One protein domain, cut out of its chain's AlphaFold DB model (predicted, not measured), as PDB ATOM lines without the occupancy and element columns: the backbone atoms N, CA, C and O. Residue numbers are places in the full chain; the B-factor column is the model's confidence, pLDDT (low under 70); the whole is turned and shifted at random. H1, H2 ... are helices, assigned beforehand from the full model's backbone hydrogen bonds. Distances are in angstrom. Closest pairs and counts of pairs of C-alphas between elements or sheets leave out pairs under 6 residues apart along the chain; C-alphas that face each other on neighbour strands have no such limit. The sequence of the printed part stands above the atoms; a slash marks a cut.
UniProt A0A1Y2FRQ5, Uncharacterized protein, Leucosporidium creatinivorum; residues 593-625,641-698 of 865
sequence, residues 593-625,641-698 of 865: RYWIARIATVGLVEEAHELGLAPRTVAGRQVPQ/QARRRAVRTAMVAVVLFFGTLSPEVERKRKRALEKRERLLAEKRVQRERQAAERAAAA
ATOM      1  N   ARG A 593      31.119  38.342 256.754       88.12
ATOM      2  CA  ARG A 593      31.692  37.305 257.632       88.12
ATOM      3  C   ARG A 593      32.132  36.053 256.866       88.12
ATOM      4  O   ARG A 593      33.131  35.453 257.258       88.12
ATOM      5  N   TYR A 594      31.437  35.680 255.785       89.88
ATOM      6  CA  TYR A 594      31.824  34.566 254.911       89.88
ATOM      7  C   TYR A 594      33.123  34.883 254.160       89.88
ATOM      8  O   TYR A 594      34.064  34.090 254.208       89.88
ATOM      9  N   TRP A 595      33.217  36.059 253.536       90.38
ATOM     10  CA  TRP A 595      34.415  36.477 252.798       90.38
ATOM     11  C   TRP A 595      35.628  36.666 253.706       90.38
ATOM     12  O   TRP A 595      36.686  36.115 253.418       90.38
ATOM     13  N   ILE A 596      35.465  37.338 254.846       91.25
ATOM     14  CA  ILE A 596      36.524  37.515 255.849       91.25
ATOM     15  C   ILE A 596      37.038  36.154 256.352       91.25
ATOM     16  O   ILE A 596      38.247  35.951 256.459       91.25
ATOM     17  N   ALA A 597      36.142  35.197 256.635       89.94
ATOM     18  CA  ALA A 597      36.540  33.846 257.028       89.94
ATOM     19  C   ALA A 597      37.249  33.095 255.889       89.94
ATOM     20  O   ALA A 597      38.249  32.424 256.134       89.94
ATOM     21  N   ARG A 598      36.770  33.232 254.646       89.50
ATOM     22  CA  ARG A 598      37.362  32.569 253.479       89.50
ATOM     23  C   ARG A 598      38.762  33.100 253.181       89.50
ATOM     24  O   ARG A 598      39.678  32.289 253.087       89.50
ATOM     25  N   ILE A 599      38.947  34.422 253.118       91.25
ATOM     26  CA  ILE A 599      40.247  35.084 252.897       91.25
ATOM     27  C   ILE A 599      41.255  34.667 253.978       91.25
ATOM     28  O   ILE A 599      42.374  34.285 253.648       91.25
ATOM     29  N   ALA A 600      40.841  34.617 255.251       91.06
ATOM     30  CA  ALA A 600      41.688  34.152 256.356       91.06
ATOM     31  C   ALA A 600      42.126  32.669 256.255       91.06
ATOM     32  O   ALA A 600      43.018  32.258 256.993       91.06
ATOM     33  N   THR A 601      41.522  31.878 255.357       89.94
ATOM     34  CA  THR A 601      41.866  30.464 255.090       89.94
ATOM     35  C   THR A 601      42.516  30.209 253.723       89.94
ATOM     36  O   THR A 601      42.859  29.065 253.425       89.94
ATOM     37  N   VAL A 602      42.711  31.235 252.885       91.56
ATOM     38  CA  VAL A 602      43.411  31.087 251.595       91.56
ATOM     39  C   VAL A 602      44.871  30.668 251.838       91.56
ATOM     40  O   VAL A 602      45.501  31.118 252.796       91.56
ATOM     41  N   GLY A 603      45.393  29.763 251.005       86.25
ATOM     42  CA  GLY A 603      46.701  29.113 251.174       86.25
ATOM     43  C   GLY A 603      46.693  28.002 252.231       86.25
ATOM     44  O   GLY A 603      47.056  26.869 251.931       86.25
ATOM     45  N   LEU A 604      46.175  28.282 253.435       87.56
ATOM     46  CA  LEU A 604      46.201  27.349 254.576       87.56
ATOM     47  C   LEU A 604      45.541  25.986 254.305       87.56
ATOM     48  O   LEU A 604      45.899  25.008 254.953       87.56
ATOM     49  N   VAL A 605      44.570  25.904 253.388       86.38
ATOM     50  CA  VAL A 605      43.896  24.638 253.034       86.38
ATOM     51  C   VAL A 605      44.723  23.788 252.063       86.38
ATOM     52  O   VAL A 605      44.752  22.570 252.217       86.38
ATOM     53  N   GLU A 606      45.405  24.410 251.096       85.19
ATOM     54  CA  GLU A 606      46.305  23.712 250.162       85.19
ATOM     55  C   GLU A 606      47.536  23.194 250.937       85.19
ATOM     56  O   GLU A 606      47.833  22.003 250.908       85.19
ATOM     57  N   GLU A 607      48.138  24.038 251.779       83.88
ATOM     58  CA  GLU A 607      49.300  23.699 252.617       83.88
ATOM     59  C   GLU A 607      48.983  22.645 253.706       83.88
ATOM     60  O   GLU A 607      49.793  21.769 254.012       83.88
ATOM     61  N   ALA A 608      47.775  22.666 254.288       83.31
ATOM     62  CA  ALA A 608      47.333  21.606 255.202       83.31
ATOM     63  C   ALA A 608      47.151  20.259 254.480       83.31
ATOM     64  O   ALA A 608      47.458  19.210 255.052       83.31
ATOM     65  N   HIS A 609      46.701  20.275 253.220       84.00
ATOM     66  CA  HIS A 609      46.614  19.064 252.410       84.00
ATOM     67  C   HIS A 609      48.006  18.480 252.122       84.00
ATOM     68  O   HIS A 609      48.210  17.281 252.314       84.00
ATOM     69  N   GLU A 610      48.974  19.314 251.731       83.00
ATOM     70  CA  GLU A 610      50.372  18.910 251.500       83.00
ATOM     71  C   GLU A 610      51.009  18.265 252.746       83.00
ATOM     72  O   GLU A 610      51.718  17.267 252.646       83.00
ATOM     73  N   LEU A 611      50.671  18.748 253.946       79.19
ATOM     74  CA  LEU A 611      51.138  18.192 255.225       79.19
ATOM     75  C   LEU A 611      50.405  16.909 255.675       79.19
ATOM     76  O   LEU A 611      50.608  16.424 256.800       79.19
ATOM     77  N   GLY A 612      49.514  16.359 254.843       82.06
ATOM     78  CA  GLY A 612      48.661  15.223 255.197       82.06
ATOM     79  C   GLY A 612      47.803  15.509 256.434       82.06
ATOM     80  O   GLY A 612      47.581  14.627 257.266       82.06
ATOM     81  N   LEU A 613      47.410  16.768 256.625       78.50
ATOM     82  CA  LEU A 613      46.473  17.241 257.637       78.50
ATOM     83  C   LEU A 613      45.179  17.599 256.905       78.50
ATOM     84  O   LEU A 613      44.880  18.771 256.738       78.50
ATOM     85  N   ALA A 614      44.429  16.608 256.421       67.44
ATOM     86  CA  ALA A 614      43.221  16.855 255.634       67.44
ATOM     87  C   ALA A 614      42.017  17.224 256.535       67.44
ATOM     88  O   ALA A 614      41.400  16.322 257.116       67.44
ATOM     89  N   PRO A 615      41.615  18.511 256.664       60.41
ATOM     90  CA  PRO A 615      40.364  18.850 257.329       60.41
ATOM     91  C   PRO A 615      39.198  18.345 256.475       60.41
ATOM     92  O   PRO A 615      38.863  18.935 255.449       60.41
ATOM     93  N   ARG A 616      38.534  17.266 256.917       61.22
ATOM     94  CA  ARG A 616      37.365  16.696 256.217       61.22
ATOM     95  C   ARG A 616      36.248  17.727 255.969       61.22
ATOM     96  O   ARG A 616      35.447  17.534 255.060       61.22
ATOM     97  N   THR A 617      36.212  18.831 256.722       62.19
ATOM     98  CA  THR A 617      35.403  20.021 256.416       62.19
ATOM     99  C   THR A 617      36.148  21.332 256.699       62.19
ATOM    100  O   THR A 617      36.845  21.469 257.705       62.19
ATOM    101  N   VAL A 618      35.944  22.336 255.840       65.75
ATOM    102  CA  VAL A 618      36.364  23.736 256.038       65.75
ATOM    103  C   VAL A 618      35.143  24.634 255.837       65.75
ATOM    104  O   VAL A 618      34.418  24.496 254.855       65.75
ATOM    105  N   ALA A 619      34.880  25.531 256.793       64.19
ATOM    106  CA  ALA A 619      33.699  26.409 256.807       64.19
ATOM    107  C   ALA A 619      32.356  25.672 256.556       64.19
ATOM    108  O   ALA A 619      31.459  26.196 255.899       64.19
ATOM    109  N   GLY A 620      32.227  24.435 257.054       66.69
ATOM    110  CA  GLY A 620      31.030  23.596 256.900       66.69
ATOM    111  C   GLY A 620      30.913  22.848 255.564       66.69
ATOM    112  O   GLY A 620      30.039  21.995 255.437       66.69
ATOM    113  N   ARG A 621      31.795  23.098 254.587       67.75
ATOM    114  CA  ARG A 621      31.840  22.359 253.315       67.75
ATOM    115  C   ARG A 621      32.925  21.284 253.369       67.75
ATOM    116  O   ARG A 621      34.004  21.534 253.903       67.75
ATOM    117  N   GLN A 622      32.672  20.109 252.797       70.12
ATOM    118  CA  GLN A 622      33.753  19.163 252.507       70.12
ATOM    119  C   GLN A 622      34.707  19.793 251.482       70.12
ATOM    120  O   GLN A 622      34.259  20.411 250.512       70.12
ATOM    121  N   VAL A 623      36.013  19.675 251.717       74.50
ATOM    122  CA  VAL A 623      37.022  20.087 250.733       74.50
ATOM    123  C   VAL A 623      37.088  18.978 249.679       74.50
ATOM    124  O   VAL A 623      37.317  17.830 250.067       74.50
ATOM    125  N   PRO A 624      36.859  19.259 248.382       72.31
ATOM    126  CA  PRO A 624      37.040  18.244 247.351       72.31
ATOM    127  C   PRO A 624      38.503  17.798 247.358       72.31
ATOM    128  O   PRO A 624      39.401  18.641 247.414       72.31
ATOM    129  N   GLN A 625      38.741  16.485 247.322       75.25
ATOM    130  CA  GLN A 625      40.101  15.956 247.227       75.25
ATOM    131  C   GLN A 625      40.772  16.506 245.957       75.25
ATOM    132  O   GLN A 625      40.097  16.641 244.928       75.25
ATOM    133  N   GLN A 641      50.648  24.718 233.026       85.56
ATOM    134  CA  GLN A 641      50.279  24.476 234.419       85.56
ATOM    135  C   GLN A 641      51.174  25.271 235.378       85.56
ATOM    136  O   GLN A 641      50.644  25.900 236.290       85.56
ATOM    137  N   ALA A 642      52.488  25.323 235.150       84.75
ATOM    138  CA  ALA A 642      53.432  26.122 235.931       84.75
ATOM    139  C   ALA A 642      53.082  27.617 235.874       84.75
ATOM    140  O   ALA A 642      52.923  28.247 236.921       84.75
ATOM    141  N   ARG A 643      52.819  28.169 234.678       89.25
ATOM    142  CA  ARG A 643      52.347  29.561 234.530       89.25
ATOM    143  C   ARG A 643      51.008  29.798 235.245       89.25
ATOM    144  O   ARG A 643      50.845  30.821 235.902       89.25
ATOM    145  N   ARG A 644      50.063  28.849 235.181       89.50
ATOM    146  CA  ARG A 644      48.788  28.924 235.929       89.50
ATOM    147  C   ARG A 644      48.979  28.852 237.451       89.50
ATOM    148  O   ARG A 644      48.266  29.556 238.161       89.50
ATOM    149  N   ARG A 645      49.933  28.056 237.952       86.81
ATOM    150  CA  ARG A 645      50.315  28.027 239.377       86.81
ATOM    151  C   ARG A 645      50.906  29.374 239.793       86.81
ATOM    152  O   ARG A 645      50.376  29.976 240.714       86.81
ATOM    153  N   ALA A 646      51.893  29.897 239.065       81.81
ATOM    154  CA  ALA A 646      52.508  31.198 239.349       81.81
ATOM    155  C   ALA A 646      51.480  32.346 239.391       81.81
ATOM    156  O   ALA A 646      51.471  33.129 240.339       81.81
ATOM    157  N   VAL A 647      50.553  32.403 238.425       89.75
ATOM    158  CA  VAL A 647      49.461  33.398 238.416       89.75
ATOM    159  C   VAL A 647      48.494  33.200 239.593       89.75
ATOM    160  O   VAL A 647      48.099  34.189 240.209       89.75
ATOM    161  N   ARG A 648      48.150  31.955 239.974       86.44
ATOM    162  CA  ARG A 648      47.366  31.696 241.199       86.44
ATOM    163  C   ARG A 648      48.117  32.191 242.437       86.44
ATOM    164  O   ARG A 648      47.508  32.881 243.244       86.44
ATOM    165  N   THR A 649      49.404  31.880 242.581       84.44
ATOM    166  CA  THR A 649      50.222  32.297 243.731       84.44
ATOM    167  C   THR A 649      50.322  33.819 243.826       84.44
ATOM    168  O   THR A 649      50.119  34.368 244.906       84.44
ATOM    169  N   ALA A 650      50.533  34.517 242.706       85.25
ATOM    170  CA  ALA A 650      50.531  35.978 242.661       85.25
ATOM    171  C   ALA A 650      49.160  36.567 243.046       85.25
ATOM    172  O   ALA A 650      49.086  37.464 243.885       85.25
ATOM    173  N   MET A 651      48.060  36.025 242.511       85.38
ATOM    174  CA  MET A 651      46.706  36.454 242.881       85.38
ATOM    175  C   MET A 651      46.403  36.186 244.363       85.38
ATOM    176  O   MET A 651      45.800  37.024 245.029       85.38
ATOM    177  N   VAL A 652      46.853  35.051 244.905       86.19
ATOM    178  CA  VAL A 652      46.756  34.720 246.333       86.19
ATOM    179  C   VAL A 652      47.568  35.699 247.180       86.19
ATOM    180  O   VAL A 652      47.050  36.170 248.187       86.19
ATOM    181  N   ALA A 653      48.784  36.070 246.769       80.94
ATOM    182  CA  ALA A 653      49.591  37.069 247.466       80.94
ATOM    183  C   ALA A 653      48.898  38.444 247.497       80.94
ATOM    184  O   ALA A 653      48.808  39.051 248.562       80.94
ATOM    185  N   VAL A 654      48.319  38.894 246.376       84.31
ATOM    186  CA  VAL A 654      47.548  40.149 246.295       84.31
ATOM    187  C   VAL A 654      46.286  40.097 247.168       84.31
ATOM    188  O   VAL A 654      46.047  41.006 247.964       84.31
ATOM    189  N   VAL A 655      45.494  39.022 247.084       88.25
ATOM    190  CA  VAL A 655      44.278  38.843 247.901       88.25
ATOM    191  C   VAL A 655      44.608  38.736 249.391       88.25
ATOM    192  O   VAL A 655      43.863  39.261 250.217       88.25
ATOM    193  N   LEU A 656      45.727  38.105 249.758       85.69
ATOM    194  CA  LEU A 656      46.198  38.067 251.140       85.69
ATOM    195  C   LEU A 656      46.710  39.432 251.603       85.69
ATOM    196  O   LEU A 656      46.374  39.807 252.718       85.69
ATOM    197  N   PHE A 657      47.438  40.189 250.774       84.38
ATOM    198  CA  PHE A 657      47.921  41.538 251.096       84.38
ATOM    199  C   PHE A 657      46.756  42.483 251.419       84.38
ATOM    200  O   PHE A 657      46.654  42.970 252.548       84.38
ATOM    201  N   PHE A 658      45.816  42.658 250.480       86.19
ATOM    202  CA  PHE A 658      44.609  43.460 250.708       86.19
ATOM    203  C   PHE A 658      43.733  42.876 251.825       86.19
ATOM    204  O   PHE A 658      43.194  43.623 252.638       86.19
ATOM    205  N   GLY A 659      43.647  41.547 251.931       87.06
ATOM    206  CA  GLY A 659      42.957  40.858 253.018       87.06
ATOM    207  C   GLY A 659      43.514  41.207 254.398       87.06
ATOM    208  O   GLY A 659      42.743  41.514 255.303       87.06
ATOM    209  N   THR A 660      44.839  41.225 254.565       79.69
ATOM    210  CA  THR A 660      45.504  41.575 255.833       79.69
ATOM    211  C   THR A 660      45.394  43.048 256.217       79.69
ATOM    212  O   THR A 660      45.657  43.374 257.369       79.69
ATOM    213  N   LEU A 661      44.923  43.928 255.324       77.94
ATOM    214  CA  LEU A 661      44.524  45.288 255.709       77.94
ATOM    215  C   LEU A 661      43.260  45.298 256.590       77.94
ATOM    216  O   LEU A 661      42.991  46.296 257.252       77.94
ATOM    217  N   SER A 662      42.490  44.202 256.619       84.81
ATOM    218  CA  SER A 662      41.395  44.015 257.570       84.81
ATOM    219  C   SER A 662      41.903  43.335 258.853       84.81
ATOM    220  O   SER A 662      42.280  42.156 258.812       84.81
ATOM    221  N   PRO A 663      41.841  43.998 260.026       78.31
ATOM    222  CA  PRO A 663      42.282  43.397 261.286       78.31
ATOM    223  C   PRO A 663      41.420  42.194 261.706       78.31
ATOM    224  O   PRO A 663      41.865  41.351 262.483       78.31
ATOM    225  N   GLU A 664      40.198  42.049 261.179       84.69
ATOM    226  CA  GLU A 664      39.407  40.828 261.363       84.69
ATOM    227  C   GLU A 664      40.005  39.617 260.638       84.69
ATOM    228  O   GLU A 664      40.046  38.522 261.209       84.69
ATOM    229  N   VAL A 665      40.450  39.800 259.389       91.56
ATOM    230  CA  VAL A 665      41.099  38.743 258.596       91.56
ATOM    231  C   VAL A 665      42.400  38.340 259.276       91.56
ATOM    232  O   VAL A 665      42.635  37.151 259.470       91.56
ATOM    233  N   GLU A 666      43.206  39.312 259.706       87.12
ATOM    234  CA  GLU A 666      44.469  39.066 260.404       87.12
ATOM    235  C   GLU A 666      44.259  38.272 261.708       87.12
ATOM    236  O   GLU A 666      44.863  37.213 261.894       87.12
ATOM    237  N   ARG A 667      43.331  38.708 262.578       88.50
ATOM    238  CA  ARG A 667      42.985  38.008 263.832       88.50
ATOM    239  C   ARG A 667      42.466  36.586 263.591       88.50
ATOM    240  O   ARG A 667      42.768  35.684 264.371       88.50
ATOM    241  N   LYS A 668      41.687  36.359 262.525       89.62
ATOM    242  CA  LYS A 668      41.200  35.018 262.147       89.62
ATOM    243  C   LYS A 668      42.317  34.148 261.561       89.62
ATOM    244  O   LYS A 668      42.372  32.965 261.887       89.62
ATOM    245  N   ARG A 669      43.223  34.720 260.760       90.19
ATOM    246  CA  ARG A 669      44.368  34.021 260.154       90.19
ATOM    247  C   ARG A 669      45.397  33.604 261.207       90.19
ATOM    248  O   ARG A 669      45.833  32.459 261.174       90.19
ATOM    249  N   LYS A 670      45.706  34.468 262.184       90.12
ATOM    250  CA  LYS A 670      46.553  34.133 263.348       90.12
ATOM    251  C   LYS A 670      45.983  32.949 264.137       90.12
ATOM    252  O   LYS A 670      46.637  31.919 264.227       90.12
ATOM    253  N   ARG A 671      44.703  32.996 264.522       90.56
ATOM    254  CA  ARG A 671      44.009  31.864 265.178       90.56
ATOM    255  C   ARG A 671      43.961  30.578 264.341       90.56
ATOM    256  O   ARG A 671      43.894  29.484 264.901       90.56
ATOM    257  N   ALA A 672      43.958  30.679 263.011       86.75
ATOM    258  CA  ALA A 672      44.022  29.520 262.121       86.75
ATOM    259  C   ALA A 672      45.440  28.920 262.048       86.75
ATOM    260  O   ALA A 672      45.569  27.695 262.035       86.75
ATOM    261  N   LEU A 673      46.479  29.764 262.059       90.25
ATOM    262  CA  LEU A 673      47.888  29.367 262.152       90.25
ATOM    263  C   LEU A 673      48.204  28.734 263.513       90.25
ATOM    264  O   LEU A 673      48.602  27.577 263.536       90.25
ATOM    265  N   GLU A 674      47.888  29.400 264.626       88.88
ATOM    266  CA  GLU A 674      48.037  28.879 266.001       88.88
ATOM    267  C   GLU A 674      47.392  27.487 266.155       88.88
ATOM    268  O   GLU A 674      47.966  26.553 266.723       88.88
ATOM    269  N   LYS A 675      46.184  27.304 265.599       87.44
ATOM    270  CA  LYS A 675      45.492  26.010 265.609       87.44
ATOM    271  C   LYS A 675      46.203  24.957 264.749       87.44
ATOM    272  O   LYS A 675      46.218  23.785 265.127       87.44
ATOM    273  N   ARG A 676      46.765  25.342 263.601       84.88
ATOM    274  CA  ARG A 676      47.543  24.450 262.728       84.88
ATOM    275  C   ARG A 676      48.873  24.061 263.372       84.88
ATOM    276  O   ARG A 676      49.227  22.890 263.323       84.88
ATOM    277  N   GLU A 677      49.576  24.999 263.996       89.31
ATOM    278  CA  GLU A 677      50.814  24.760 264.746       89.31
ATOM    279  C   GLU A 677      50.572  23.786 265.898       89.31
ATOM    280  O   GLU A 677      51.299  22.804 266.027       89.31
ATOM    281  N   ARG A 678      49.480  23.963 266.656       88.44
ATOM    282  CA  ARG A 678      49.065  23.004 267.691       88.44
ATOM    283  C   ARG A 678      48.807  21.601 267.131       88.44
ATOM    284  O   ARG A 678      49.267  20.632 267.723       88.44
ATOM    285  N   LEU A 679      48.127  21.483 265.987       85.44
ATOM    286  CA  LEU A 679      47.896  20.192 265.317       85.44
ATOM    287  C   LEU A 679      49.185  19.582 264.733       85.44
ATOM    288  O   LEU A 679      49.309  18.361 264.661       85.44
ATOM    289  N   LEU A 680      50.156  20.405 264.326       85.44
ATOM    290  CA  LEU A 680      51.478  19.949 263.892       85.44
ATOM    291  C   LEU A 680      52.329  19.470 265.072       85.44
ATOM    292  O   LEU A 680      52.978  18.438 264.943       85.44
ATOM    293  N   ALA A 681      52.294  20.165 266.211       86.56
ATOM    294  CA  ALA A 681      52.941  19.731 267.446       86.56
ATOM    295  C   ALA A 681      52.333  18.414 267.959       86.56
ATOM    296  O   ALA A 681      53.060  17.466 268.230       86.56
ATOM    297  N   GLU A 682      51.003  18.301 267.974       88.69
ATOM    298  CA  GLU A 682      50.297  17.057 268.308       88.69
ATOM    299  C   GLU A 682      50.694  15.904 267.363       88.69
ATOM    300  O   GLU A 682      50.994  14.803 267.818       88.69
ATOM    301  N   LYS A 683      50.808  16.167 266.051       87.38
ATOM    302  CA  LYS A 683      51.270  15.185 265.049       87.38
ATOM    303  C   LYS A 683      52.774  14.863 265.145       87.38
ATOM    304  O   LYS A 683      53.177  13.797 264.680       87.38
ATOM    305  N   ARG A 684      53.604  15.734 265.736       90.44
ATOM    306  CA  ARG A 684      55.011  15.446 266.085       90.44
ATOM    307  C   ARG A 684      55.081  14.502 267.283       90.44
ATOM    308  O   ARG A 684      55.577  13.395 267.117       90.44
ATOM    309  N   VAL A 685      54.421  14.842 268.392       90.31
ATOM    310  CA  VAL A 685      54.340  13.984 269.591       90.31
ATOM    311  C   VAL A 685      53.737  12.610 269.267       90.31
ATOM    312  O   VAL A 685      54.224  11.590 269.744       90.31
ATOM    313  N   GLN A 686      52.727  12.533 268.391       89.25
ATOM    314  CA  GLN A 686      52.196  11.249 267.907       89.25
ATOM    315  C   GLN A 686      53.212  10.448 267.071       89.25
ATOM    316  O   GLN A 686      53.230   9.223 267.160       89.25
ATOM    317  N   ARG A 687      54.064  11.103 266.269       90.81
ATOM    318  CA  ARG A 687      55.138  10.436 265.509       90.81
ATOM    319  C   ARG A 687      56.279   9.974 266.410       90.81
ATOM    320  O   ARG A 687      56.745   8.858 266.230       90.81
ATOM    321  N   GLU A 688      56.688  10.797 267.368       93.19
ATOM    322  CA  GLU A 688      57.694  10.473 268.385       93.19
ATOM    323  C   GLU A 688      57.225   9.292 269.241       93.19
ATOM    324  O   GLU A 688      57.946   8.307 269.379       93.19
ATOM    325  N   ARG A 689      55.966   9.310 269.694       92.56
ATOM    326  CA  ARG A 689      55.340   8.179 270.387       92.56
ATOM    327  C   ARG A 689      55.300   6.913 269.525       92.56
ATOM    328  O   ARG A 689      55.707   5.862 269.998       92.56
ATOM    329  N   GLN A 690      54.894   7.000 268.256       92.88
ATOM    330  CA  GLN A 690      54.924   5.850 267.339       92.88
ATOM    331  C   GLN A 690      56.347   5.388 266.974       92.88
ATOM    332  O   GLN A 690      56.519   4.263 266.508       92.88
ATOM    333  N   ALA A 691      57.366   6.237 267.120       93.62
ATOM    334  CA  ALA A 691      58.764   5.847 266.973       93.62
ATOM    335  C   ALA A 691      59.253   5.117 268.231       93.62
ATOM    336  O   ALA A 691      59.850   4.054 268.105       93.62
ATOM    337  N   ALA A 692      58.914   5.613 269.425       92.19
ATOM    338  CA  ALA A 692      59.204   4.958 270.699       92.19
ATOM    339  C   ALA A 692      58.483   3.602 270.838       92.19
ATOM    340  O   ALA A 692      59.108   2.616 271.210       92.19
ATOM    341  N   GLU A 693      57.203   3.515 270.460       92.12
ATOM    342  CA  GLU A 693      56.434   2.260 270.445       92.12
ATOM    343  C   GLU A 693      57.036   1.241 269.453       92.12
ATOM    344  O   GLU A 693      57.110   0.054 269.768       92.12
ATOM    345  N   ARG A 694      57.558   1.683 268.295       92.88
ATOM    346  CA  ARG A 694      58.314   0.812 267.370       92.88
ATOM    347  C   ARG A 694      59.693   0.422 267.901       92.88
ATOM    348  O   ARG A 694      60.098  -0.716 267.699       92.88
ATOM    349  N   ALA A 695      60.405   1.325 268.573       90.31
ATOM    350  CA  ALA A 695      61.708   1.039 269.167       90.31
ATOM    351  C   ALA A 695      61.589   0.024 270.316       90.31
ATOM    352  O   ALA A 695      62.362  -0.927 270.366       90.31
ATOM    353  N   ALA A 696      60.570   0.164 271.169       87.94
ATOM    354  CA  ALA A 696      60.244  -0.800 272.220       87.94
ATOM    355  C   ALA A 696      59.798  -2.159 271.650       87.94
ATOM    356  O   ALA A 696      60.196  -3.202 272.161       87.94
ATOM    357  N   ALA A 697      59.024  -2.169 270.558       89.38
ATOM    358  CA  ALA A 697      58.677  -3.407 269.856       89.38
ATOM    359  C   ALA A 697      59.899  -4.088 269.204       89.38
ATOM    360  O   ALA A 697      59.940  -5.311 269.122       89.38
ATOM    361  N   ALA A 698      60.901  -3.315 268.767       89.06
ATOM    362  CA  ALA A 698      62.147  -3.841 268.212       89.06
ATOM    363  C   ALA A 698      63.112  -4.368 269.292       89.06
ATOM    364  O   ALA A 698      63.771  -5.379 269.067       89.06
TER     365      ALA A 698
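What this domain is: This is residues 593 to 625 and 641 to 698 of the 865 residues of an uncharacterized protein of Leucosporidium creatinivorum (UniProt A0A1Y2FRQ5). Two long helices, H3 and H4, meet near their ends as a V with one arm much longer than the other, and the short helix H1 packs into the corner on both of them. H2, also short, lies between the arms near H4, and residues 611 to 625 form a loop away from the long helices; the free ends of the arms, residues 641 to 648 of H3 and 684 to 698 of H4, stick out. The printed part has 91 residues with four named helices, H1, H2, H3 and H4 in chain order, and no named strand: the class is all helix. The whole is loose, with a radius of gyration of the C-alphas of 16.8 A, and elongated, spanning 53 by 33 by 23 A.

Where its parts are: Find C-alpha 593 at (31.692, 37.305, 257.632); there H1 begins, residues 593 to 599, 10.0 A from first to last C-alpha. A tight link of 4 residues takes you to H2, residues 604 to 610, 9.9 A long. After the unnamed stretch 611 to 625 comes a cut, and at C-alpha 641, (50.279, 24.476, 234.419), you enter H3, residues 641 to 660, 27.8 A long. A tight link of 2 residues leads into H4, residues 663 to 698, which runs 51.7 A to C-alpha 698 at (62.147, -3.841, 268.212).

How they stand to each other: Start at H1, which touches residues 655 to 659 of H3 alone; the closest C-alphas, of Ile 599 and Gly 659, are 6.4 A apart. The two run opposite ways at a steep tilt of 47 degrees. H1 also touches H4, there with residues 664 to 668 alone, and the C-alphas of Ile 596 and Val 665 come closest at 5.5 A. These two run the same way at a steep tilt of 58 degrees. Look next at H2: it touches no helix but is near H4, with 6 pairs of C-alphas within 10 A. H2 is apart from H1 and from H3. H3 and H4 touch only at the corner by their link, and only just, with 3 pairs of C-alphas within 8 A; the closest are those of Thr 660 and Glu 666, 5.3 A apart. They run opposite ways at a steep tilt of 58 degrees. In H1, H2, H3 and H4 every O i to N i+4 pair is within hydrogen-bond range.

The domain as a whole: The two C-alphas farthest apart are those of Leu 661 and Ala 698, at 53.7 A. Without the stretches that stand free, 68 residues span 32 by 24 by 24 A. Residues 626 to 640 are not printed, and C-alphas 625 and 641 are 18.4 A apart across the cut. Of the links that are printed whole, H1 to H2 and H3 to H4, both are tight. The mean pLDDT of the printed part is 84.7, and the model's confidence is low, under 70, at residues 614 to 621.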